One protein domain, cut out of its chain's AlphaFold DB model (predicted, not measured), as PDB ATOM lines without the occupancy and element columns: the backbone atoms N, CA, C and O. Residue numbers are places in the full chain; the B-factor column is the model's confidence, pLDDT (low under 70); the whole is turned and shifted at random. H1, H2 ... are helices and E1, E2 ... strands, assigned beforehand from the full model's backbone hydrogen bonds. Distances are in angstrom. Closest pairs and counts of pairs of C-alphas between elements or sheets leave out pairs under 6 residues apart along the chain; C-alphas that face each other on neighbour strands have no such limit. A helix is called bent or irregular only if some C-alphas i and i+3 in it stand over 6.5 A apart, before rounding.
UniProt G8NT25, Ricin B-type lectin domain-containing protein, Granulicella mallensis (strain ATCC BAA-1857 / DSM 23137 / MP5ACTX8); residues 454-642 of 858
ATOM      1  N   ALA A 454     119.340 138.352 185.728       90.06
ATOM      2  CA  ALA A 454     118.923 139.576 186.404       90.06
ATOM      3  C   ALA A 454     119.327 140.832 185.615       90.06
ATOM      4  O   ALA A 454     118.512 141.746 185.479       90.06
ATOM      5  N   LEU A 455     120.548 140.872 185.065       90.31
ATOM      6  CA  LEU A 455     121.014 141.971 184.215       90.31
ATOM      7  C   LEU A 455     120.120 142.150 182.982       90.31
ATOM      8  O   LEU A 455     119.645 143.257 182.722       90.31
ATOM      9  N   PHE A 456     119.876 141.075 182.231       92.25
ATOM     10  CA  PHE A 456     119.071 141.146 181.011       92.25
ATOM     11  C   PHE A 456     117.598 141.415 181.306       92.25
ATOM     12  O   PHE A 456     116.981 142.196 180.588       92.25
ATOM     13  N   GLN A 457     117.060 140.917 182.422       91.31
ATOM     14  CA  GLN A 457     115.729 141.296 182.892       91.31
ATOM     15  C   GLN A 457     115.629 142.806 183.159       91.31
ATOM     16  O   GLN A 457     114.642 143.429 182.764       91.31
ATOM     17  N   GLN A 458     116.641 143.417 183.792       89.25
ATOM     18  CA  GLN A 458     116.661 144.874 183.981       89.25
ATOM     19  C   GLN A 458     116.757 145.623 182.659       89.25
ATOM     20  O   GLN A 458     116.057 146.616 182.472       89.25
ATOM     21  N   TYR A 459     117.567 145.129 181.726       89.88
ATOM     22  CA  TYR A 459     117.677 145.721 180.401       89.88
ATOM     23  C   TYR A 459     116.368 145.633 179.603       89.88
ATOM     24  O   TYR A 459     115.960 146.614 178.986       89.88
ATOM     25  N   SER A 460     115.663 144.501 179.648       91.25
ATOM     26  CA  SER A 460     114.364 144.360 178.989       91.25
ATOM     27  C   SER A 460     113.324 145.302 179.590       91.25
ATOM     28  O   SER A 460     112.644 146.002 178.844       91.25
ATOM     29  N   LEU A 461     113.233 145.382 180.924       90.62
ATOM     30  CA  LEU A 461     112.343 146.333 181.603       90.62
ATOM     31  C   LEU A 461     112.673 147.780 181.226       90.62
ATOM     32  O   LEU A 461     111.776 148.562 180.936       90.62
ATOM     33  N   PHE A 462     113.959 148.113 181.167       89.12
ATOM     34  CA  PHE A 462     114.430 149.422 180.740       89.12
ATOM     35  C   PHE A 462     114.000 149.773 179.312       89.12
ATOM     36  O   PHE A 462     113.491 150.867 179.074       89.12
ATOM     37  N   VAL A 463     114.186 148.856 178.358       86.75
ATOM     38  CA  VAL A 463     113.783 149.069 176.960       86.75
ATOM     39  C   VAL A 463     112.261 149.201 176.842       86.75
ATOM     40  O   VAL A 463     111.787 150.055 176.093       86.75
ATOM     41  N   LEU A 464     111.494 148.414 177.602       89.19
ATOM     42  CA  LEU A 464     110.032 148.518 177.647       89.19
ATOM     43  C   LEU A 464     109.578 149.877 178.198       89.19
ATOM     44  O   LEU A 464     108.795 150.563 177.549       89.19
ATOM     45  N   GLU A 465     110.133 150.325 179.326       87.88
ATOM     46  CA  GLU A 465     109.815 151.639 179.900       87.88
ATOM     47  C   GLU A 465     110.206 152.797 178.970       87.88
ATOM     48  O   GLU A 465     109.472 153.783 178.861       87.88
ATOM     49  N   LEU A 466     111.344 152.687 178.270       82.94
ATOM     50  CA  LEU A 466     111.713 153.647 177.230       82.94
ATOM     51  C   LEU A 466     110.713 153.637 176.074       82.94
ATOM     52  O   LEU A 466     110.384 154.711 175.579       82.94
ATOM     53  N   THR A 467     110.225 152.469 175.655       84.00
ATOM     54  CA  THR A 467     109.248 152.331 174.562       84.00
ATOM     55  C   THR A 467     107.902 152.960 174.934       84.00
ATOM     56  O   THR A 467     107.334 153.724 174.151       84.00
ATOM     57  N   ASP A 468     107.423 152.720 176.154       84.62
ATOM     58  CA  ASP A 468     106.176 153.304 176.659       84.62
ATOM     59  C   ASP A 468     106.285 154.830 176.788       84.62
ATOM     60  O   ASP A 468     105.425 155.578 176.304       84.62
ATOM     61  N   GLY A 469     107.383 155.317 177.380       80.25
ATOM     62  CA  GLY A 469     107.667 156.751 177.466       80.25
ATOM     63  C   GLY A 469     107.807 157.391 176.084       80.25
ATOM     64  O   GLY A 469     107.293 158.487 175.841       80.25
ATOM     65  N   GLN A 470     108.444 156.683 175.152       79.00
ATOM     66  CA  GLN A 470     108.649 157.115 173.779       79.00
ATOM     67  C   GLN A 470     107.338 157.344 173.041       79.00
ATOM     68  O   GLN A 470     107.217 158.381 172.395       79.00
ATOM     69  N   GLN A 471     106.359 156.442 173.131       78.75
ATOM     70  CA  GLN A 471     105.077 156.637 172.447       78.75
ATOM     71  C   GLN A 471     104.361 157.903 172.921       78.75
ATOM     72  O   GLN A 471     103.882 158.685 172.095       78.75
ATOM     73  N   SER A 472     104.315 158.133 174.237       80.88
ATOM     74  CA  SER A 472     103.685 159.330 174.807       80.88
ATOM     75  C   SER A 472     104.377 160.604 174.321       80.88
ATOM     76  O   SER A 472     103.723 161.526 173.832       80.88
ATOM     77  N   LEU A 473     105.709 160.631 174.393       77.75
ATOM     78  CA  LEU A 473     106.515 161.782 173.991       77.75
ATOM     79  C   LEU A 473     106.484 162.022 172.484       77.75
ATOM     80  O   LEU A 473     106.474 163.166 172.044       77.75
ATOM     81  N   LEU A 474     106.444 160.964 171.674       77.88
ATOM     82  CA  LEU A 474     106.345 161.089 170.226       77.88
ATOM     83  C   LEU A 474     105.050 161.797 169.825       77.88
ATOM     84  O   LEU A 474     105.071 162.644 168.933       77.88
ATOM     85  N   ASN A 475     103.940 161.450 170.475       80.62
ATOM     86  CA  ASN A 475     102.641 162.068 170.228       80.62
ATOM     87  C   ASN A 475     102.638 163.538 170.671       80.62
ATOM     88  O   ASN A 475     102.143 164.398 169.942       80.62
ATOM     89  N   GLU A 476     103.233 163.837 171.828       82.06
ATOM     90  CA  GLU A 476     103.376 165.206 172.334       82.06
ATOM     91  C   GLU A 476     104.238 166.069 171.406       82.06
ATOM     92  O   GLU A 476     103.798 167.123 170.946       82.06
ATOM     93  N   ILE A 477     105.434 165.599 171.048       77.69
ATOM     94  CA  ILE A 477     106.338 166.308 170.136       77.69
ATOM     95  C   ILE A 477     105.681 166.482 168.766       77.69
ATOM     96  O   ILE A 477     105.812 167.538 168.146       77.69
ATOM     97  N   ALA A 478     104.944 165.484 168.275       76.88
ATOM     98  CA  ALA A 478     104.268 165.591 166.989       76.88
ATOM     99  C   ALA A 478     103.104 166.588 166.996       76.88
ATOM    100  O   ALA A 478     102.861 167.248 165.983       76.88
ATOM    101  N   ALA A 479     102.419 166.734 168.133       80.19
ATOM    102  CA  ALA A 479     101.433 167.785 168.345       80.19
ATOM    103  C   ALA A 479     102.099 169.169 168.425       80.19
ATOM    104  O   ALA A 479     101.640 170.098 167.761       80.19
ATOM    105  N   LEU A 480     103.209 169.298 169.163       74.50
ATOM    106  CA  LEU A 480     103.965 170.552 169.316       74.50
ATOM    107  C   LEU A 480     104.579 171.045 168.001       74.50
ATOM    108  O   LEU A 480     104.581 172.241 167.723       74.50
ATOM    109  N   THR A 481     105.100 170.128 167.190       71.19
ATOM    110  CA  THR A 481     105.684 170.425 165.871       71.19
ATOM    111  C   THR A 481     104.630 170.556 164.772       71.19
ATOM    112  O   THR A 481     104.935 171.019 163.677       71.19
ATOM    113  N   GLY A 482     103.390 170.127 165.030       74.44
ATOM    114  CA  GLY A 482     102.320 170.063 164.037       74.44
ATOM    115  C   GLY A 482     102.511 168.981 162.966       74.44
ATOM    116  O   GLY A 482     101.675 168.876 162.067       74.44
ATOM    117  N   ILE A 483     103.561 168.151 163.054       71.81
ATOM    118  CA  ILE A 483     103.880 167.129 162.043       71.81
ATOM    119  C   ILE A 483     102.816 166.026 161.978       71.81
ATOM    120  O   ILE A 483     102.573 165.469 160.909       71.81
ATOM    121  N   ALA A 484     102.111 165.769 163.089       68.75
ATOM    122  CA  ALA A 484     100.981 164.835 163.129       68.75
ATOM    123  C   ALA A 484      99.852 165.237 162.160       68.75
ATOM    124  O   ALA A 484      99.158 164.378 161.621       68.75
ATOM    125  N   ASN A 485      99.698 166.541 161.897       69.12
ATOM    126  CA  ASN A 485      98.687 167.085 160.991       69.12
ATOM    127  C   ASN A 485      99.166 167.150 159.530       69.12
ATOM    128  O   ASN A 485      98.406 167.559 158.653       69.12
ATOM    129  N   GLN A 486     100.411 166.748 159.254       67.38
ATOM    130  CA  GLN A 486     101.009 166.747 157.923       67.38
ATOM    131  C   GLN A 486     101.353 165.310 157.479       67.38
ATOM    132  O   GLN A 486     102.521 164.924 157.441       67.38
ATOM    133  N   PRO A 487     100.356 164.488 157.102       59.41
ATOM    134  CA  PRO A 487     100.560 163.069 156.793       59.41
ATOM    135  C   PRO A 487     101.481 162.806 155.587       59.41
ATOM    136  O   PRO A 487     101.976 161.692 155.431       59.41
ATOM    137  N   SER A 488     101.729 163.812 154.740       62.09
ATOM    138  CA  SER A 488     102.673 163.746 153.617       62.09
ATOM    139  C   SER A 488     104.108 164.146 153.975       62.09
ATOM    140  O   SER A 488     104.998 163.988 153.136       62.09
ATOM    141  N   SER A 489     104.347 164.690 155.170       64.38
ATOM    142  CA  SER A 489     105.672 165.154 155.575       64.38
ATOM    143  C   SER A 489     106.588 163.967 155.836       64.38
ATOM    144  O   SER A 489     106.259 163.034 156.570       64.38
ATOM    145  N   LYS A 490     107.737 163.992 155.162       66.88
ATOM    146  CA  LYS A 490     108.722 162.916 155.164       66.88
ATOM    147  C   LYS A 490     109.797 163.221 156.190       66.88
ATOM    148  O   LYS A 490     110.608 164.120 155.985       66.88
ATOM    149  N   VAL A 491     109.819 162.454 157.271       63.59
ATOM    150  CA  VAL A 491     110.877 162.533 158.275       63.59
ATOM    151  C   VAL A 491     112.098 161.791 157.760       63.59
ATOM    152  O   VAL A 491     111.984 160.657 157.300       63.59
ATOM    153  N   LYS A 492     113.265 162.434 157.836       63.88
ATOM    154  CA  LYS A 492     114.561 161.797 157.595       63.88
ATOM    155  C   LYS A 492     115.250 161.601 158.929       63.88
ATOM    156  O   LYS A 492     115.715 162.564 159.522       63.88
ATOM    157  N   MET A 493     115.346 160.359 159.373       61.72
ATOM    158  CA  MET A 493     116.142 160.021 160.543       61.72
ATOM    159  C   MET A 493     116.697 158.619 160.372       61.72
ATOM    160  O   MET A 493     115.996 157.716 159.914       61.72
ATOM    161  N   LYS A 494     117.958 158.431 160.746       63.59
ATOM    162  CA  LYS A 494     118.537 157.096 160.831       63.59
ATOM    163  C   LYS A 494     118.278 156.582 162.240       63.59
ATOM    164  O   LYS A 494     118.643 157.243 163.205       63.59
ATOM    165  N   TRP A 495     117.673 155.404 162.376       61.06
ATOM    166  CA  TRP A 495     117.299 154.853 163.686       61.06
ATOM    167  C   TRP A 495     118.482 154.800 164.676       61.06
ATOM    168  O   TRP A 495     118.314 155.061 165.862       61.06
ATOM    169  N   TRP A 496     119.704 154.548 164.190       61.19
ATOM    170  CA  TRP A 496     120.901 154.494 165.032       61.19
ATOM    171  C   TRP A 496     121.272 155.844 165.660       61.19
ATOM    172  O   TRP A 496     121.925 155.856 166.699       61.19
ATOM    173  N   GLN A 497     120.825 156.972 165.093       62.81
ATOM    174  CA  GLN A 497     121.012 158.298 165.697       62.81
ATOM    175  C   GLN A 497     120.277 158.409 167.037       62.81
ATOM    176  O   GLN A 497     120.707 159.148 167.917       62.81
ATOM    177  N   LEU A 498     119.222 157.616 167.248       64.88
ATOM    178  CA  LEU A 498     118.549 157.534 168.543       64.88
ATOM    179  C   LEU A 498     119.288 156.663 169.541       64.88
ATOM    180  O   LEU A 498     119.355 157.032 170.708       64.88
ATOM    181  N   GLY A 499     119.864 155.543 169.093       61.94
ATOM    182  CA  GLY A 499     120.781 154.757 169.919       61.94
ATOM    183  C   GLY A 499     121.948 155.628 170.387       61.94
ATOM    184  O   GLY A 499     122.240 155.683 171.578       61.94
ATOM    185  N   ALA A 500     122.521 156.412 169.467       60.09
ATOM    186  CA  ALA A 500     123.543 157.409 169.765       60.09
ATOM    187  C   ALA A 500     123.031 158.526 170.690       60.09
ATOM    188  O   ALA A 500     123.778 158.975 171.547       60.09
ATOM    189  N   GLY A 501     121.769 158.951 170.573       59.91
ATOM    190  CA  GLY A 501     121.130 159.924 171.463       59.91
ATOM    191  C   GLY A 501     120.912 159.437 172.886       59.91
ATOM    192  O   GLY A 501     121.252 160.127 173.844       59.91
ATOM    193  N   LEU A 502     120.364 158.233 173.036       65.94
ATOM    194  CA  LEU A 502     120.185 157.572 174.327       65.94
ATOM    195  C   LEU A 502     121.538 157.342 174.993       65.94
ATOM    196  O   LEU A 502     121.716 157.700 176.156       65.94
ATOM    197  N   LEU A 503     122.512 156.844 174.227       65.19
ATOM    198  CA  LEU A 503     123.894 156.738 174.666       65.19
ATOM    199  C   LEU A 503     124.443 158.118 175.037       65.19
ATOM    200  O   LEU A 503     125.056 158.270 176.085       65.19
ATOM    201  N   TYR A 504     124.170 159.152 174.244       60.97
ATOM    202  CA  TYR A 504     124.655 160.500 174.510       60.97
ATOM    203  C   TYR A 504     124.140 161.057 175.830       60.97
ATOM    204  O   TYR A 504     124.908 161.587 176.633       60.97
ATOM    205  N   THR A 505     122.854 160.852 176.080       62.59
ATOM    206  CA  THR A 505     122.187 161.218 177.329       62.59
ATOM    207  C   THR A 505     122.757 160.439 178.496       62.59
ATOM    208  O   THR A 505     123.059 161.034 179.520       62.59
ATOM    209  N   ALA A 506     122.953 159.129 178.336       61.59
ATOM    210  CA  ALA A 506     123.536 158.277 179.365       61.59
ATOM    211  C   ALA A 506     124.933 158.749 179.736       61.59
ATOM    212  O   ALA A 506     125.256 158.885 180.916       61.59
ATOM    213  N   LEU A 507     125.731 159.086 178.727       58.84
ATOM    214  CA  LEU A 507     127.091 159.539 178.930       58.84
ATOM    215  C   LEU A 507     127.134 160.917 179.621       58.84
ATOM    216  O   LEU A 507     127.854 161.096 180.604       58.84
ATOM    217  N   ASN A 508     126.293 161.861 179.189       56.75
ATOM    218  CA  ASN A 508     126.176 163.185 179.815       56.75
ATOM    219  C   ASN A 508     125.558 163.131 181.220       56.75
ATOM    220  O   ASN A 508     125.884 163.956 182.077       56.75
ATOM    221  N   LEU A 509     124.674 162.169 181.480       56.09
ATOM    222  CA  LEU A 509     124.091 161.942 182.796       56.09
ATOM    223  C   LEU A 509     125.162 161.458 183.778       56.09
ATOM    224  O   LEU A 509     125.219 161.955 184.897       56.09
ATOM    225  N   VAL A 510     126.061 160.561 183.358       54.22
ATOM    226  CA  VAL A 510     127.220 160.187 184.187       54.22
ATOM    227  C   VAL A 510     128.125 161.371 184.434       54.22
ATOM    228  O   VAL A 510     128.549 161.542 185.571       54.22
ATOM    229  N   GLY A 511     128.371 162.211 183.427       48.25
ATOM    230  CA  GLY A 511     129.085 163.468 183.626       48.25
ATOM    231  C   GLY A 511     128.411 164.316 184.709       48.25
ATOM    232  O   GLY A 511     128.958 164.524 185.786       48.25
ATOM    233  N   SER A 512     127.173 164.745 184.479       48.06
ATOM    234  CA  SER A 512     126.460 165.636 185.405       48.06
ATOM    235  C   SER A 512     126.303 165.070 186.825       48.06
ATOM    236  O   SER A 512     126.521 165.814 187.783       48.06
ATOM    237  N   ILE A 513     126.005 163.771 186.985       47.94
ATOM    238  CA  ILE A 513     125.880 163.106 188.294       47.94
ATOM    239  C   ILE A 513     127.254 162.838 188.931       47.94
ATOM    240  O   ILE A 513     127.395 162.922 190.145       47.94
ATOM    241  N   ALA A 514     128.311 162.552 188.176       42.62
ATOM    242  CA  ALA A 514     129.642 162.472 188.773       42.62
ATOM    243  C   ALA A 514     130.097 163.866 189.255       42.62
ATOM    244  O   ALA A 514     130.509 164.025 190.404       42.62
ATOM    245  N   GLY A 515     129.934 164.903 188.433       38.81
ATOM    246  CA  GLY A 515     130.379 166.264 188.747       38.81
ATOM    247  C   GLY A 515     129.685 166.886 189.963       38.81
ATOM    248  O   GLY A 515     130.351 167.457 190.823       38.81
ATOM    249  N   THR A 516     128.363 166.732 190.096       41.09
ATOM    250  CA  THR A 516     127.622 167.318 191.236       41.09
ATOM    251  C   THR A 516     127.786 166.552 192.548       41.09
ATOM    252  O   THR A 516     127.685 167.160 193.611       41.09
ATOM    253  N   TYR A 517     128.064 165.246 192.515       38.97
ATOM    254  CA  TYR A 517     128.061 164.411 193.725       38.97
ATOM    255  C   TYR A 517     129.457 164.105 194.285       38.97
ATOM    256  O   TYR A 517     129.563 163.722 195.450       38.97
ATOM    257  N   PHE A 518     130.528 164.303 193.505       37.34
ATOM    258  CA  PHE A 518     131.909 164.162 193.987       37.34
ATOM    259  C   PHE A 518     132.531 165.480 194.497       37.34
ATOM    260  O   PHE A 518     133.608 165.441 195.087       37.34
ATOM    261  N   GLY A 519     131.860 166.628 194.317       35.72
ATOM    262  CA  GLY A 519     132.375 167.960 194.678       35.72
ATOM    263  C   GLY A 519     132.041 168.481 196.087       35.72
ATOM    264  O   GLY A 519     132.680 169.434 196.526       35.72
ATOM    265  N   ASP A 520     131.089 167.879 196.815       34.84
ATOM    266  CA  ASP A 520     130.709 168.309 198.175       34.84
ATOM    267  C   ASP A 520     131.030 167.229 199.235       34.84
ATOM    268  O   ASP A 520     130.303 166.235 199.368       34.84
ATOM    269  N   PRO A 521     132.092 167.415 200.047       37.84
ATOM    270  CA  PRO A 521     132.450 166.510 201.140       37.84
ATOM    271  C   PRO A 521     131.360 166.354 202.220       37.84
ATOM    272  O   PRO A 521     131.373 165.365 202.958       37.84
ATOM    273  N   GLY A 522     130.423 167.305 202.338       40.16
ATOM    274  CA  GLY A 522     129.353 167.316 203.343       40.16
ATOM    275  C   GLY A 522     128.137 166.453 202.987       40.16
ATOM    276  O   GLY A 522     127.517 165.868 203.878       40.16
ATOM    277  N   ALA A 523     127.830 166.294 201.696       39.22
ATOM    278  CA  ALA A 523     126.692 165.509 201.200       39.22
ATOM    279  C   ALA A 523     126.972 163.987 201.109       39.22
ATOM    280  O   ALA A 523     126.057 163.165 200.982       39.22
ATOM    281  N   GLY A 524     128.241 163.580 201.215       35.53
ATOM    282  CA  GLY A 524     128.745 162.277 200.766       35.53
ATOM    283  C   GLY A 524     128.300 161.015 201.521       35.53
ATOM    284  O   GLY A 524     128.533 159.921 201.020       35.53
ATOM    285  N   LYS A 525     127.648 161.081 202.691       40.31
ATOM    286  CA  LYS A 525     127.342 159.850 203.466       40.31
ATOM    287  C   LYS A 525     126.002 159.186 203.148       40.31
ATOM    288  O   LYS A 525     125.909 157.969 203.271       40.31
ATOM    289  N   GLN A 526     124.990 159.939 202.716       36.75
ATOM    290  CA  GLN A 526     123.710 159.365 202.260       36.75
ATOM    291  C   GLN A 526     123.628 159.267 200.727       36.75
ATOM    292  O   GLN A 526     122.886 158.442 200.201       36.75
ATOM    293  N   LEU A 527     124.458 160.034 200.008       42.00
ATOM    294  CA  LEU A 527     124.481 160.114 198.543       42.00
ATOM    295  C   LEU A 527     125.608 159.319 197.867       42.00
ATOM    296  O   LEU A 527     125.553 159.112 196.656       42.00
ATOM    297  N   ALA A 528     126.573 158.777 198.621       42.38
ATOM    298  CA  ALA A 528     127.546 157.820 198.079       42.38
ATOM    299  C   ALA A 528     126.876 156.580 197.467       42.38
ATOM    300  O   ALA A 528     127.440 155.976 196.560       42.38
ATOM    301  N   GLY A 529     125.663 156.225 197.916       43.34
ATOM    302  CA  GLY A 529     124.822 155.237 197.247       43.34
ATOM    303  C   GLY A 529     124.510 155.667 195.814       43.34
ATOM    304  O   GLY A 529     124.939 154.998 194.884       43.34
ATOM    305  N   ALA A 530     123.850 156.816 195.629       42.97
ATOM    306  CA  ALA A 530     123.481 157.367 194.318       42.97
ATOM    307  C   ALA A 530     124.683 157.589 193.383       42.97
ATOM    308  O   ALA A 530     124.613 157.229 192.210       42.97
ATOM    309  N   ALA A 531     125.811 158.086 193.899       46.41
ATOM    310  CA  ALA A 531     127.041 158.253 193.121       46.41
ATOM    311  C   ALA A 531     127.660 156.903 192.711       46.41
ATOM    312  O   ALA A 531     128.094 156.736 191.570       46.41
ATOM    313  N   LYS A 532     127.645 155.900 193.604       49.53
ATOM    314  CA  LYS A 532     128.067 154.531 193.275       49.53
ATOM    315  C   LYS A 532     127.112 153.896 192.259       49.53
ATOM    316  O   LYS A 532     127.594 153.228 191.356       49.53
ATOM    317  N   PHE A 533     125.806 154.164 192.340       51.84
ATOM    318  CA  PHE A 533     124.797 153.679 191.391       51.84
ATOM    319  C   PHE A 533     124.945 154.302 189.996       51.84
ATOM    320  O   PHE A 533     124.969 153.564 189.015       51.84
ATOM    321  N   ALA A 534     125.140 155.618 189.888       53.41
ATOM    322  CA  ALA A 534     125.353 156.286 188.602       53.41
ATOM    323  C   ALA A 534     126.681 155.884 187.939       53.41
ATOM    324  O   ALA A 534     126.723 155.667 186.732       53.41
ATOM    325  N   SER A 535     127.748 155.701 188.728       54.41
ATOM    326  CA  SER A 535     129.064 155.287 188.212       54.41
ATOM    327  C   SER A 535     129.151 153.823 187.759       54.41
ATOM    328  O   SER A 535     130.173 153.435 187.208       54.41
ATOM    329  N   VAL A 536     128.125 153.007 188.034       61.59
ATOM    330  CA  VAL A 536     128.156 151.544 187.853       61.59
ATOM    331  C   VAL A 536     127.032 151.061 186.931       61.59
ATOM    332  O   VAL A 536     127.292 150.313 185.996       61.59
ATOM    333  N   ALA A 537     125.798 151.537 187.117       63.25
ATOM    334  CA  ALA A 537     124.662 151.073 186.321       63.25
ATOM    335  C   ALA A 537     124.558 151.758 184.948       63.25
ATOM    336  O   ALA A 537     124.171 151.126 183.969       63.25
ATOM    337  N   ILE A 538     124.924 153.039 184.840       67.56
ATOM    338  CA  ILE A 538     124.886 153.744 183.553       67.56
ATOM    339  C   ILE A 538     125.935 153.205 182.556       67.56
ATOM    340  O   ILE A 538     125.577 153.046 181.387       67.56
ATOM    341  N   PRO A 539     127.171 152.836 182.962       67.50
ATOM    342  CA  PRO A 539     128.082 152.102 182.079       67.50
ATOM    343  C   PRO A 539     127.484 150.798 181.559       67.50
ATOM    344  O   PRO A 539     127.599 150.519 180.367       67.50
ATOM    345  N   ALA A 540     126.800 150.036 182.419       71.81
ATOM    346  CA  ALA A 540     126.114 148.807 182.027       71.81
ATOM    347  C   ALA A 540     125.036 149.075 180.963       71.81
ATOM    348  O   ALA A 540     125.012 148.412 179.927       71.81
ATOM    349  N   ILE A 541     124.195 150.096 181.180       77.31
ATOM    350  CA  ILE A 541     123.158 150.532 180.232       77.31
ATOM    351  C   ILE A 541     123.773 150.907 178.887       77.31
ATOM    352  O   ILE A 541     123.367 150.393 177.851       77.31
ATOM    353  N   ALA A 542     124.754 151.804 178.905       72.81
ATOM    354  CA  ALA A 542     125.392 152.325 177.708       72.81
ATOM    355  C   ALA A 542     126.064 151.207 176.892       72.81
ATOM    356  O   ALA A 542     125.888 151.145 175.676       72.81
ATOM    357  N   ASN A 543     126.736 150.266 177.562       75.62
ATOM    358  CA  ASN A 543     127.320 149.089 176.927       75.62
ATOM    359  C   ASN A 543     126.277 148.158 176.299       75.62
ATOM    360  O   ASN A 543     126.463 147.689 175.174       75.62
ATOM    361  N   LEU A 544     125.180 147.879 177.007       81.62
ATOM    362  CA  LEU A 544     124.107 147.016 176.507       81.62
ATOM    363  C   LEU A 544     123.363 147.661 175.328       81.62
ATOM    364  O   LEU A 544     123.111 146.985 174.328       81.62
ATOM    365  N   ILE A 545     123.093 148.971 175.391       80.75
ATOM    366  CA  ILE A 545     122.537 149.739 174.267       80.75
ATOM    367  C   ILE A 545     123.482 149.653 173.071       80.75
ATOM    368  O   ILE A 545     123.060 149.223 172.004       80.75
ATOM    369  N   GLN A 546     124.762 149.994 173.238       77.06
ATOM    370  CA  GLN A 546     125.733 149.969 172.140       77.06
ATOM    371  C   GLN A 546     125.819 148.580 171.491       77.06
ATOM    372  O   GLN A 546     125.785 148.446 170.269       77.06
ATOM    373  N   THR A 547     125.876 147.536 172.313       76.44
ATOM    374  CA  THR A 547     126.013 146.145 171.862       76.44
ATOM    375  C   THR A 547     124.788 145.669 171.096       76.44
ATOM    376  O   THR A 547     124.930 145.054 170.039       76.44
ATOM    377  N   THR A 548     123.588 145.964 171.598       78.12
ATOM    378  CA  THR A 548     122.339 145.590 170.922       78.12
ATOM    379  C   THR A 548     122.123 146.406 169.654       78.12
ATOM    380  O   THR A 548     121.774 145.826 168.632       78.12
ATOM    381  N   VAL A 549     122.417 147.710 169.661       75.81
ATOM    382  CA  VAL A 549     122.362 148.572 168.467       75.81
ATOM    383  C   VAL A 549     123.276 148.025 167.371       75.81
ATOM    384  O   VAL A 549     122.829 147.808 166.245       75.81
ATOM    385  N   ASN A 550     124.534 147.730 167.693       72.25
ATOM    386  CA  ASN A 550     125.473 147.149 166.737       72.25
ATOM    387  C   ASN A 550     125.012 145.757 166.252       72.25
ATOM    388  O   ASN A 550     125.132 145.447 165.068       72.25
ATOM    389  N   GLY A 551     124.438 144.931 167.136       69.56
ATOM    390  CA  GLY A 551     123.851 143.635 166.773       69.56
ATOM    391  C   GLY A 551     122.703 143.762 165.765       69.56
ATOM    392  O   GLY A 551     122.686 143.060 164.754       69.56
ATOM    393  N   VAL A 552     121.797 144.719 165.984       72.75
ATOM    394  CA  VAL A 552     120.699 145.032 165.056       72.75
ATOM    395  C   VAL A 552     121.244 145.534 163.715       72.75
ATOM    396  O   VAL A 552     120.755 145.113 162.668       72.75
ATOM    397  N   GLN A 553     122.270 146.394 163.711       70.00
ATOM    398  CA  GLN A 553     122.885 146.893 162.471       70.00
ATOM    399  C   GLN A 553     123.479 145.768 161.619       70.00
ATOM    400  O   GLN A 553     123.243 145.735 160.410       70.00
ATOM    401  N   LEU A 554     124.193 144.826 162.243       64.38
ATOM    402  CA  LEU A 554     124.758 143.658 161.560       64.38
ATOM    403  C   LEU A 554     123.673 142.772 160.933       64.38
ATOM    404  O   LEU A 554     123.885 142.213 159.859       64.38
ATOM    405  N   ASN A 555     122.498 142.679 161.558       62.28
ATOM    406  CA  ASN A 555     121.376 141.896 161.036       62.28
ATOM    407  C   ASN A 555     120.556 142.633 159.958       62.28
ATOM    408  O   ASN A 555     119.825 141.995 159.202       62.28
ATOM    409  N   GLN A 556     120.709 143.955 159.815       60.00
ATOM    410  CA  GLN A 556     120.037 144.778 158.793       60.00
ATOM    411  C   GLN A 556     120.899 145.033 157.535       60.00
ATOM    412  O   GLN A 556     120.707 146.035 156.847       60.00
ATOM    413  N   ALA A 557     121.837 144.130 157.228       43.22
ATOM    414  CA  ALA A 557     123.015 144.263 156.354       43.22
ATOM    415  C   ALA A 557     122.878 144.776 154.892       43.22
ATOM    416  O   ALA A 557     123.729 144.437 154.077       43.22
ATOM    417  N   THR A 558     121.898 145.588 154.476       41.22
ATOM    418  CA  THR A 558     121.885 146.103 153.084       41.22
ATOM    419  C   THR A 558     121.406 147.524 152.829       41.22
ATOM    420  O   THR A 558     121.636 147.984 151.722       41.22
ATOM    421  N   ASN A 559     120.824 148.262 153.774       40.56
ATOM    422  CA  ASN A 559     120.608 149.712 153.637       40.56
ATOM    423  C   ASN A 559     120.162 150.258 154.997       40.56
ATOM    424  O   ASN A 559     119.024 149.974 155.375       40.56
ATOM    425  N   PRO A 560     120.970 151.041 155.744       42.81
ATOM    426  CA  PRO A 560     120.419 151.780 156.869       42.81
ATOM    427  C   PRO A 560     119.349 152.694 156.274       42.81
ATOM    428  O   PRO A 560     119.677 153.509 155.407       42.81
ATOM    429  N   PRO A 561     118.072 152.546 156.647       42.00
ATOM    430  CA  PRO A 561     117.033 153.313 156.005       42.00
ATOM    431  C   PRO A 561     117.266 154.798 156.296       42.00
ATOM    432  O   PRO A 561     116.910 155.292 157.359       42.00
ATOM    433  N   SER A 562     117.811 155.553 155.337       46.94
ATOM    434  CA  SER A 562     117.464 156.968 155.199       46.94
ATOM    435  C   SER A 562     116.070 157.006 154.584       46.94
ATOM    436  O   SER A 562     115.874 157.402 153.434       46.94
ATOM    437  N   LEU A 563     115.107 156.438 155.301       46.69
ATOM    438  CA  LEU A 563     113.751 156.351 154.821       46.69
ATOM    439  C   LEU A 563     113.133 157.724 155.046       46.69
ATOM    440  O   LEU A 563     112.931 158.145 156.177       46.69
ATOM    441  N   GLU A 564     112.851 158.423 153.950       51.97
ATOM    442  CA  GLU A 564     111.819 159.451 153.936       51.97
ATOM    443  C   GLU A 564     110.489 158.767 154.269       51.97
ATOM    444  O   GLU A 564     109.803 158.250 153.386       51.97
ATOM    445  N   GLN A 565     110.166 158.704 155.557       63.06
ATOM    446  CA  GLN A 565     108.977 158.037 156.073       63.06
ATOM    447  C   GLN A 565     107.921 159.057 156.458       63.06
ATOM    448  O   GLN A 565     108.223 160.117 157.003       63.06
ATOM    449  N   THR A 566     106.661 158.710 156.214       69.94
ATOM    450  CA  THR A 566     105.550 159.422 156.857       69.94
ATOM    451  C   THR A 566     105.647 159.256 158.376       69.94
ATOM    452  O   THR A 566     106.156 158.241 158.854       69.94
ATOM    453  N   TYR A 567     105.127 160.210 159.150       70.00
ATOM    454  CA  TYR A 567     105.159 160.152 160.619       70.00
ATOM    455  C   TYR A 567     104.632 158.818 161.199       70.00
ATOM    456  O   TYR A 567     105.242 158.245 162.097       70.00
ATOM    457  N   ALA A 568     103.557 158.260 160.634       69.88
ATOM    458  CA  ALA A 568     103.017 156.969 161.071       69.88
ATOM    459  C   ALA A 568     103.983 155.795 160.805       69.88
ATOM    460  O   ALA A 568     104.149 154.910 161.642       69.88
ATOM    461  N   GLN A 569     104.658 155.791 159.650       73.06
ATOM    462  CA  GLN A 569     105.675 154.779 159.341       73.06
ATOM    463  C   GLN A 569     106.924 154.948 160.208       73.06
ATOM    464  O   GLN A 569     107.545 153.952 160.578       73.06
ATOM    465  N   PHE A 570     107.270 156.189 160.551       73.31
ATOM    466  CA  PHE A 570     108.343 156.501 161.483       73.31
ATOM    467  C   PHE A 570     108.046 155.921 162.872       73.31
ATOM    468  O   PHE A 570     108.863 155.178 163.410       73.31
ATOM    469  N   GLN A 571     106.851 156.169 163.418       75.06
ATOM    470  CA  GLN A 571     106.425 155.611 164.705       75.06
ATOM    471  C   GLN A 571     106.459 154.077 164.712       75.06
ATOM    472  O   GLN A 571     106.954 153.479 165.663       75.06
ATOM    473  N   GLN A 572     106.002 153.425 163.640       77.88
ATOM    474  CA  GLN A 572     106.073 151.965 163.551       77.88
ATOM    475  C   GLN A 572     107.517 151.460 163.446       77.88
ATOM    476  O   GLN A 572     107.878 150.480 164.088       77.88
ATOM    477  N   THR A 573     108.362 152.131 162.661       76.31
ATOM    478  CA  THR A 573     109.784 151.770 162.521       76.31
ATOM    479  C   THR A 573     110.508 151.879 163.860       76.31
ATOM    480  O   THR A 573     111.343 151.035 164.183       76.31
ATOM    481  N   MET A 574     110.147 152.877 164.662       75.12
ATOM    482  CA  MET A 574     110.641 153.063 166.020       75.12
ATOM    483  C   MET A 574     110.295 151.900 166.944       75.12
ATOM    484  O   MET A 574     111.192 151.340 167.572       75.12
ATOM    485  N   LEU A 575     109.022 151.505 166.984       81.50
ATOM    486  CA  LEU A 575     108.568 150.370 167.790       81.50
ATOM    487  C   LEU A 575     109.251 149.076 167.355       81.50
ATOM    488  O   LEU A 575     109.849 148.389 168.179       81.50
ATOM    489  N   ASN A 576     109.279 148.819 166.046       81.75
ATOM    490  CA  ASN A 576     109.987 147.672 165.489       81.75
ATOM    491  C   ASN A 576     111.477 147.686 165.876       81.75
ATOM    492  O   ASN A 576     112.053 146.632 166.104       81.75
ATOM    493  N   SER A 577     112.125 148.851 165.967       77.44
ATOM    494  CA  SER A 577     113.541 148.931 166.356       77.44
ATOM    495  C   SER A 577     113.759 148.554 167.823       77.44
ATOM    496  O   SER A 577     114.708 147.832 168.122       77.44
ATOM    497  N   PHE A 578     112.877 148.978 168.734       82.50
ATOM    498  CA  PHE A 578     112.944 148.557 170.137       82.50
ATOM    499  C   PHE A 578     112.661 147.058 170.302       82.50
ATOM    500  O   PHE A 578     113.366 146.385 171.052       82.50
ATOM    501  N   GLU A 579     111.711 146.505 169.544       85.81
ATOM    502  CA  GLU A 579     111.478 145.054 169.495       85.81
ATOM    503  C   GLU A 579     112.722 144.296 169.011       85.81
ATOM    504  O   GLU A 579     113.096 143.277 169.591       85.81
ATOM    505  N   GLN A 580     113.417 144.811 167.992       82.19
ATOM    506  CA  GLN A 580     114.685 144.242 167.520       82.19
ATOM    507  C   GLN A 580     115.782 144.327 168.589       82.19
ATOM    508  O   GLN A 580     116.519 143.360 168.773       82.19
ATOM    509  N   MET A 581     115.871 145.428 169.346       82.88
ATOM    510  CA  MET A 581     116.799 145.529 170.482       82.88
ATOM    511  C   MET A 581     116.500 144.486 171.566       82.88
ATOM    512  O   MET A 581     117.434 143.895 172.107       82.88
ATOM    513  N   LEU A 582     115.220 144.229 171.866       87.94
ATOM    514  CA  LEU A 582     114.813 143.180 172.805       87.94
ATOM    515  C   LEU A 582     115.198 141.789 172.289       87.94
ATOM    516  O   LEU A 582     115.833 141.034 173.022       87.94
ATOM    517  N   MET A 583     114.904 141.471 171.025       88.00
ATOM    518  CA  MET A 583     115.287 140.186 170.426       88.00
ATOM    519  C   MET A 583     116.804 139.973 170.426       88.00
ATOM    520  O   MET A 583     117.278 138.899 170.802       88.00
ATOM    521  N   GLU A 584     117.580 141.000 170.069       85.06
ATOM    522  CA  GLU A 584     119.040 140.932 170.142       85.06
ATOM    523  C   GLU A 584     119.535 140.761 171.575       85.06
ATOM    524  O   GLU A 584     120.465 139.988 171.803       85.06
ATOM    525  N   SER A 585     118.902 141.411 172.553       89.19
ATOM    526  CA  SER A 585     119.257 141.223 173.961       89.19
ATOM    527  C   SER A 585     119.055 139.774 174.412       89.19
ATOM    528  O   SER A 585     119.965 139.205 175.007       89.19
ATOM    529  N   THR A 586     117.947 139.133 174.023       89.44
ATOM    530  CA  THR A 586     117.691 137.711 174.300       89.44
ATOM    531  C   THR A 586     118.702 136.805 173.597       89.44
ATOM    532  O   THR A 586     119.171 135.825 174.176       89.44
ATOM    533  N   ARG A 587     119.096 137.129 172.358       89.81
ATOM    534  CA  ARG A 587     120.133 136.378 171.629       89.81
ATOM    535  C   ARG A 587     121.489 136.465 172.330       89.81
ATOM    536  O   ARG A 587     122.184 135.454 172.455       89.81
ATOM    537  N   ILE A 588     121.862 137.660 172.785       89.50
ATOM    538  CA  ILE A 588     123.100 137.902 173.531       89.50
ATOM    539  C   ILE A 588     123.068 137.138 174.857       89.50
ATOM    540  O   ILE A 588     124.007 136.391 175.136       89.50
ATOM    541  N   GLU A 589     121.987 137.271 175.626       93.50
ATOM    542  CA  GLU A 589     121.770 136.561 176.889       93.50
ATOM    543  C   GLU A 589     121.933 135.047 176.708       93.50
ATOM    544  O   GLU A 589     122.739 134.416 177.393       93.50
ATOM    545  N   TYR A 590     121.254 134.467 175.714       92.25
ATOM    546  CA  TYR A 590     121.374 133.050 175.381       92.25
ATOM    547  C   TYR A 590     122.821 132.652 175.053       92.25
ATOM    548  O   TYR A 590     123.318 131.633 175.537       92.25
ATOM    549  N   SER A 591     123.536 133.464 174.266       90.62
ATOM    550  CA  SER A 591     124.939 133.193 173.917       90.62
ATOM    551  C   SER A 591     125.882 133.204 175.126       90.62
ATOM    552  O   SER A 591     126.896 132.511 175.110       90.62
ATOM    553  N   ILE A 592     125.554 133.979 176.166       92.31
ATOM    554  CA  ILE A 592     126.312 134.037 177.419       92.31
ATOM    555  C   ILE A 592     125.963 132.831 178.292       92.31
ATOM    556  O   ILE A 592     126.859 132.162 178.790       92.31
ATOM    557  N   LEU A 593     124.673 132.530 178.461       93.75
ATOM    558  CA  LEU A 593     124.191 131.464 179.348       93.75
ATOM    559  C   LEU A 593     124.541 130.053 178.852       93.75
ATOM    560  O   LEU A 593     124.623 129.127 179.653       93.75
ATOM    561  N   THR A 594     124.753 129.881 177.546       91.56
ATOM    562  CA  THR A 594     125.159 128.599 176.942       91.56
ATOM    563  C   THR A 594     126.671 128.373 176.897       91.56
ATOM    564  O   THR A 594     127.108 127.281 176.532       91.56
ATOM    565  N   ASP A 595     127.471 129.364 177.290       91.12
ATOM    566  CA  ASP A 595     128.926 129.317 177.208       91.12
ATOM    567  C   ASP A 595     129.569 129.558 178.570       91.12
ATOM    568  O   ASP A 595     129.404 130.616 179.177       91.12
ATOM    569  N   TRP A 596     130.363 128.600 179.043       88.56
ATOM    570  CA  TRP A 596     130.907 128.675 180.394       88.56
ATOM    571  C   TRP A 596     131.868 129.847 180.579       88.56
ATOM    572  O   TRP A 596     131.832 130.533 181.603       88.56
ATOM    573  N   ARG A 597     132.711 130.129 179.582       86.94
ATOM    574  CA  ARG A 597     133.689 131.215 179.679       86.94
ATOM    575  C   ARG A 597     133.000 132.567 179.701       86.94
ATOM    576  O   ARG A 597     133.363 133.413 180.522       86.94
ATOM    577  N   LYS A 598     132.021 132.772 178.821       88.12
ATOM    578  CA  LYS A 598     131.240 134.011 178.777       88.12
ATOM    579  C   LYS A 598     130.438 134.170 180.058       88.12
ATOM    580  O   LYS A 598     130.513 135.236 180.661       88.12
ATOM    581  N   LEU A 599     129.770 133.116 180.524       91.69
ATOM    582  CA  LEU A 599     129.010 133.128 181.770       91.69
ATOM    583  C   LEU A 599     129.870 133.561 182.962       91.69
ATOM    584  O   LEU A 599     129.492 134.476 183.690       91.69
ATOM    585  N   GLN A 600     131.058 132.973 183.127       89.12
ATOM    586  CA  GLN A 600     131.985 133.352 184.196       89.12
ATOM    587  C   GLN A 600     132.401 134.823 184.119       89.12
ATOM    588  O   GLN A 600     132.383 135.525 185.131       89.12
ATOM    589  N   ILE A 601     132.794 135.294 182.931       85.81
ATOM    590  CA  ILE A 601     133.244 136.678 182.751       85.81
ATOM    591  C   ILE A 601     132.095 137.645 183.042       85.81
ATOM    592  O   ILE A 601     132.266 138.572 183.833       85.81
ATOM    593  N   PHE A 602     130.923 137.424 182.446       88.88
ATOM    594  CA  PHE A 602     129.768 138.300 182.625       88.88
ATOM    595  C   PHE A 602     129.274 138.303 184.067       88.88
ATOM    596  O   PHE A 602     129.004 139.378 184.593       88.88
ATOM    597  N   ALA A 603     129.230 137.153 184.741       88.38
ATOM    598  CA  ALA A 603     128.861 137.088 186.151       88.38
ATOM    599  C   ALA A 603     129.799 137.922 187.030       88.38
ATOM    600  O   ALA A 603     129.330 138.697 187.862       88.38
ATOM    601  N   GLN A 604     131.115 137.842 186.798       85.44
ATOM    602  CA  GLN A 604     132.096 138.672 187.506       85.44
ATOM    603  C   GLN A 604     131.886 140.168 187.246       85.44
ATOM    604  O   GLN A 604     132.029 140.982 188.158       85.44
ATOM    605  N   LEU A 605     131.503 140.552 186.027       85.19
ATOM    606  CA  LEU A 605     131.171 141.943 185.718       85.19
ATOM    607  C   LEU A 605     129.848 142.380 186.363       85.19
ATOM    608  O   LEU A 605     129.779 143.502 186.857       85.19
ATOM    609  N   CYS A 606     128.842 141.505 186.432       85.00
ATOM    610  CA  CYS A 606     127.548 141.777 187.071       85.00
ATOM    611  C   CYS A 606     127.666 142.012 188.583       85.00
ATOM    612  O   CYS A 606     126.824 142.697 189.151       85.00
ATOM    613  N   ILE A 607     128.699 141.471 189.240       79.31
ATOM    614  CA  ILE A 607     128.957 141.677 190.678       79.31
ATOM    615  C   ILE A 607     130.082 142.684 190.958       79.31
ATOM    616  O   ILE A 607     130.321 143.053 192.110       79.31
ATOM    617  N   SER A 608     130.790 143.136 189.920       77.06
ATOM    618  CA  SER A 608     131.854 144.131 190.039       77.06
ATOM    619  C   SER A 608     131.292 145.480 190.495       77.06
ATOM    620  O   SER A 608     130.148 145.826 190.224       77.06
ATOM    621  N   SER A 609     132.110 146.298 191.153       68.19
ATOM    622  CA  SER A 609     131.793 147.710 191.429       68.19
ATOM    623  C   SER A 609     132.730 148.682 190.708       68.19
ATOM    624  O   SER A 609     132.828 149.849 191.096       68.19
ATOM    625  N   GLY A 610     133.493 148.173 189.737       62.94
ATOM    626  CA  GLY A 610     134.380 148.964 188.890       62.94
ATOM    627  C   GLY A 610     133.635 149.689 187.760       62.94
ATOM    628  O   GLY A 610     132.440 149.482 187.584       62.94
ATOM    629  N   PRO A 611     134.337 150.520 186.982       58.19
ATOM    630  CA  PRO A 611     133.764 151.261 185.852       58.19
ATOM    631  C   PRO A 611     133.296 150.360 184.697       58.19
ATOM    632  O   PRO A 611     132.340 150.693 184.008       58.19
ATOM    633  N   ASP A 612     133.895 149.177 184.544       65.25
ATOM    634  CA  ASP A 612     133.431 148.138 183.608       65.25
ATOM    635  C   ASP A 612     132.341 147.232 184.200       65.25
ATOM    636  O   ASP A 612     132.081 146.136 183.701       65.25
ATOM    637  N   SER A 613     131.786 147.602 185.350       75.50
ATOM    638  CA  SER A 613     130.756 146.797 185.981       75.50
ATOM    639  C   SER A 613     129.490 146.758 185.128       75.50
ATOM    640  O   SER A 613     129.084 147.747 184.521       75.50
ATOM    641  N   LEU A 614     128.851 145.591 185.139       81.81
ATOM    642  CA  LEU A 614     127.505 145.375 184.626       81.81
ATOM    643  C   LEU A 614     126.479 145.296 185.762       81.81
ATOM    644  O   LEU A 614     125.371 144.811 185.565       81.81
ATOM    645  N   TYR A 615     126.837 145.720 186.972       83.62
ATOM    646  CA  TYR A 615     125.926 145.693 188.104       83.62
ATOM    647  C   TYR A 615     124.781 146.684 187.884       83.62
ATOM    648  O   TYR A 615     124.959 147.904 187.900       83.62
ATOM    649  N   TRP A 616     123.578 146.139 187.735       81.88
ATOM    650  CA  TRP A 616     122.356 146.906 187.558       81.88
ATOM    651  C   TRP A 616     121.323 146.493 188.614       81.88
ATOM    652  O   TRP A 616     120.694 145.442 188.496       81.88
ATOM    653  N   PRO A 617     121.099 147.316 189.654       79.62
ATOM    654  CA  PRO A 617     120.099 147.014 190.669       79.62
ATOM    655  C   PRO A 617     118.680 147.228 190.132       79.62
ATOM    656  O   PRO A 617     118.387 148.251 189.511       79.62
ATOM    657  N   SER A 618     117.769 146.310 190.455       79.06
ATOM    658  CA  SER A 618     116.396 146.341 189.934       79.06
ATOM    659  C   SER A 618     115.592 147.587 190.300       79.06
ATOM    660  O   SER A 618     114.716 148.018 189.557       79.06
ATOM    661  N   THR A 619     115.928 148.229 191.417       75.25
ATOM    662  CA  THR A 619     115.276 149.459 191.878       75.25
ATOM    663  C   THR A 619     115.643 150.699 191.063       75.25
ATOM    664  O   THR A 619     115.041 151.751 191.271       75.25
ATOM    665  N   ALA A 620     116.652 150.628 190.191       73.50
ATOM    666  CA  ALA A 620     117.162 151.795 189.474       73.50
ATOM    667  C   ALA A 620     116.629 151.924 188.040       73.50
ATOM    668  O   ALA A 620     116.701 153.008 187.467       73.50
ATOM    669  N   THR A 621     116.046 150.861 187.480       80.81
ATOM    670  CA  THR A 621     115.580 150.800 186.086       80.81
ATOM    671  C   THR A 621     114.654 151.960 185.718       80.81
ATOM    672  O   THR A 621     115.009 152.759 184.851       80.81
ATOM    673  N   SER A 622     113.579 152.182 186.482       77.12
ATOM    674  CA  SER A 622     112.630 153.277 186.225       77.12
ATOM    675  C   SER A 622     113.180 154.676 186.448       77.12
ATOM    676  O   SER A 622     112.642 155.649 185.913       77.12
ATOM    677  N   ALA A 623     114.224 154.824 187.266       73.31
ATOM    678  CA  ALA A 623     114.918 156.098 187.408       73.31
ATOM    679  C   ALA A 623     115.820 156.357 186.193       73.31
ATOM    680  O   ALA A 623     115.830 157.469 185.667       73.31
ATOM    681  N   HIS A 624     116.517 155.326 185.707       75.44
ATOM    682  CA  HIS A 624     117.378 155.414 184.531       75.44
ATOM    683  C   HIS A 624     116.589 155.659 183.247       75.44
ATOM    684  O   HIS A 624     116.959 156.552 182.491       75.44
ATOM    685  N   ALA A 625     115.483 154.942 183.020       79.31
ATOM    686  CA  ALA A 625     114.617 155.177 181.867       79.31
ATOM    687  C   ALA A 625     114.183 156.649 181.817       79.31
ATOM    688  O   ALA A 625     114.445 157.341 180.835       79.31
ATOM    689  N   ARG A 626     113.654 157.179 182.928       75.25
ATOM    690  CA  ARG A 626     113.255 158.592 183.040       75.25
ATOM    691  C   ARG A 626     114.400 159.578 182.823       75.25
ATOM    692  O   ARG A 626     114.181 160.612 182.204       75.25
ATOM    693  N   ALA A 627     115.600 159.271 183.306       70.69
ATOM    694  CA  ALA A 627     116.757 160.147 183.147       70.69
ATOM    695  C   ALA A 627     117.327 160.158 181.715       70.69
ATOM    696  O   ALA A 627     118.019 161.105 181.348       70.69
ATOM    697  N   LEU A 628     117.024 159.141 180.900       73.44
ATOM    698  CA  LEU A 628     117.470 159.037 179.505       73.44
ATOM    699  C   LEU A 628     116.456 159.569 178.485       73.44
ATOM    700  O   LEU A 628     116.842 159.915 177.367       73.44
ATOM    701  N   LEU A 629     115.186 159.713 178.874       74.56
ATOM    702  CA  LEU A 629     114.150 160.315 178.028       74.56
ATOM    703  C   LEU A 629     114.502 161.726 177.505       74.56
ATOM    704  O   LEU A 629     114.236 161.977 176.331       74.56
ATOM    705  N   PRO A 630     115.123 162.647 178.274       70.62
ATOM    706  CA  PRO A 630     115.421 163.997 177.789       70.62
ATOM    707  C   PRO A 630     116.300 164.058 176.536       70.62
ATOM    708  O   PRO A 630     115.991 164.810 175.615       70.62
ATOM    709  N   GLY A 631     117.367 163.262 176.430       68.06
ATOM    710  CA  GLY A 631     118.172 163.296 175.205       68.06
ATOM    711  C   GLY A 631     117.647 162.381 174.095       68.06
ATOM    712  O   GLY A 631     117.952 162.618 172.925       68.06
ATOM    713  N   TYR A 632     116.748 161.440 174.405       72.06
ATOM    714  CA  TYR A 632     115.869 160.847 173.391       72.06
ATOM    715  C   TYR A 632     114.954 161.912 172.751       72.06
ATOM    716  O   TYR A 632     114.898 162.031 171.526       72.06
ATOM    717  N   ILE A 633     114.306 162.748 173.573       74.44
ATOM    718  CA  ILE A 633     113.503 163.902 173.132       74.44
ATOM    719  C   ILE A 633     114.358 164.858 172.298       74.44
ATOM    720  O   ILE A 633     113.924 165.303 171.236       74.44
ATOM    721  N   GLN A 634     115.581 165.142 172.750       73.19
ATOM    722  CA  GLN A 634     116.515 166.012 172.044       73.19
ATOM    723  C   GLN A 634     116.762 165.543 170.604       73.19
ATOM    724  O   GLN A 634     116.622 166.341 169.679       73.19
ATOM    725  N   GLN A 635     117.072 164.259 170.396       71.88
ATOM    726  CA  GLN A 635     117.314 163.716 169.054       71.88
ATOM    727  C   GLN A 635     116.063 163.711 168.175       71.88
ATOM    728  O   GLN A 635     116.138 164.014 166.982       71.88
ATOM    729  N   LEU A 636     114.898 163.395 168.748       74.19
ATOM    730  CA  LEU A 636     113.638 163.471 168.011       74.19
ATOM    731  C   LEU A 636     113.353 164.894 167.536       74.19
ATOM    732  O   LEU A 636     113.003 165.099 166.378       74.19
ATOM    733  N   LEU A 637     113.532 165.881 168.413       74.88
ATOM    734  CA  LEU A 637     113.348 167.289 168.077       74.88
ATOM    735  C   LEU A 637     114.346 167.742 167.005       74.88
ATOM    736  O   LEU A 637     113.931 168.370 166.032       74.88
ATOM    737  N   GLN A 638     115.623 167.367 167.125       72.38
ATOM    738  CA  GLN A 638     116.636 167.623 166.090       72.38
ATOM    739  C   GLN A 638     116.235 167.021 164.734       72.38
ATOM    740  O   GLN A 638     116.449 167.652 163.702       72.38
ATOM    741  N   SER A 639     115.590 165.851 164.735       71.25
ATOM    742  CA  SER A 639     115.158 165.145 163.521       71.25
ATOM    743  C   SER A 639     113.852 165.680 162.924       71.25
ATOM    744  O   SER A 639     113.654 165.622 161.710       71.25
ATOM    745  N   PHE A 640     112.941 166.194 163.754       71.19
ATOM    746  CA  PHE A 640     111.637 166.690 163.308       71.19
ATOM    747  C   PHE A 640     111.651 168.155 162.890       71.19
ATOM    748  O   PHE A 640     110.974 168.496 161.923       71.19
ATOM    749  N   LEU A 641     112.423 169.015 163.561       71.75
ATOM    750  CA  LEU A 641     112.453 170.448 163.250       71.75
ATOM    751  C   LEU A 641     112.760 170.770 161.769       71.75
ATOM    752  O   LEU A 641     112.082 171.647 161.239       71.75
ATOM    753  N   PRO A 642     113.678 170.077 161.057       65.19
ATOM    754  CA  PRO A 642     113.943 170.350 159.638       65.19
ATOM    755  C   PRO A 642     112.788 169.982 158.696       65.19
ATOM    756  O   PRO A 642     112.771 170.393 157.539       65.19
TER     757      PRO A 642
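AT A GLANCE: This is residues 454 to 642 of the 858 residues of the protein "Ricin B-type lectin domain-containing protein" of Granulicella mallensis (strain ATCC BAA-1857 / DSM 23137 / MP5ACTX8) (UniProt G8NT25). This is a flat slab of helices, in which the hairpin of H2 and H3 crosses over other helices, H3 over H4 and H2 over H6, while H1 runs side by side with H4 and H6 packs on both H1 and H2. H5 makes a corner at the end of H4, E1 and E2 form a tiny antiparallel sheet by the start of H4, and residues 519 to 526 stick out. The printed part has 189 residues, with six named helices and two named strands in the order H1, E1, H2, H3, E2, H4, H5, H6; it is mostly helix and compact, with a radius of gyration of the C-alphas of 18.0 A and spans of 54 by 45 by 21 A.

HOW THE PARTS SIT: Start at H1, residues 454 to 481, which touches H4, residues 567 to 593, at a shallow tilt of 8 degrees, opposite ways; their closest C-alphas, Ser 460 and Leu 582, are 6.3 A apart. H1 touches H6, residues 618 to 640, at 35.1 degrees, only just steep, closest at C-alphas 462 and 621, 5.6 A. Next, E1, residues 490 to 492, is antiparallel to E2, residues 564 to 566; N 491 and O 565 are within hydrogen-bond range at 2.8 A. H2, residues 495 to 518, and H3, residues 524 to 555, form a helical hairpin, closest at C-alphas 503 and 542, 5.6 A. Residues 627 to 636 of H6 touch H2 at a steep tilt of 56 degrees, closest at C-alphas 631 and 505, 5.0 A. Residues 544 to 552 of H3 touch H4, about perpendicular at 78 degrees, closest at C-alphas 548 and 581, 5.6 A. H5, residues 596 to 607, touches H4 only at the corner, closest at C-alphas 598 and 592, 5.1 A. Every O i to N i+4 pair is within hydrogen-bond range in H1, H4 and H5, against 19 of 20 in H2, 23 of 28 in H3 and 14 of 19 in H6.

IN THESE COORDINATES: Find C-alpha 454 at (118.923, 139.576, 186.404); from there H1 runs 39.4 A, with a kink of 27 degrees near residue 472. H2 spans 34.9 A, H3 45.3 A and H4 39.2 A; H6 spans 33.8 A to C-alpha 640 at (111.637, 166.690, 163.308). H3 is only just irregular, with C-alphas 526 and 529 6.6 A apart, and H6 is irregular, with C-alphas 619 and 622 7.3 A apart.

THE WHOLE: The two farthest C-alphas, Ser 488 and Gly 522, are 56.5 A apart. The printed part has no cut and no long link. Its mean pLDDT is 70.3, and 77 residues are under 70, among them 484 to 539 and 554 to 566.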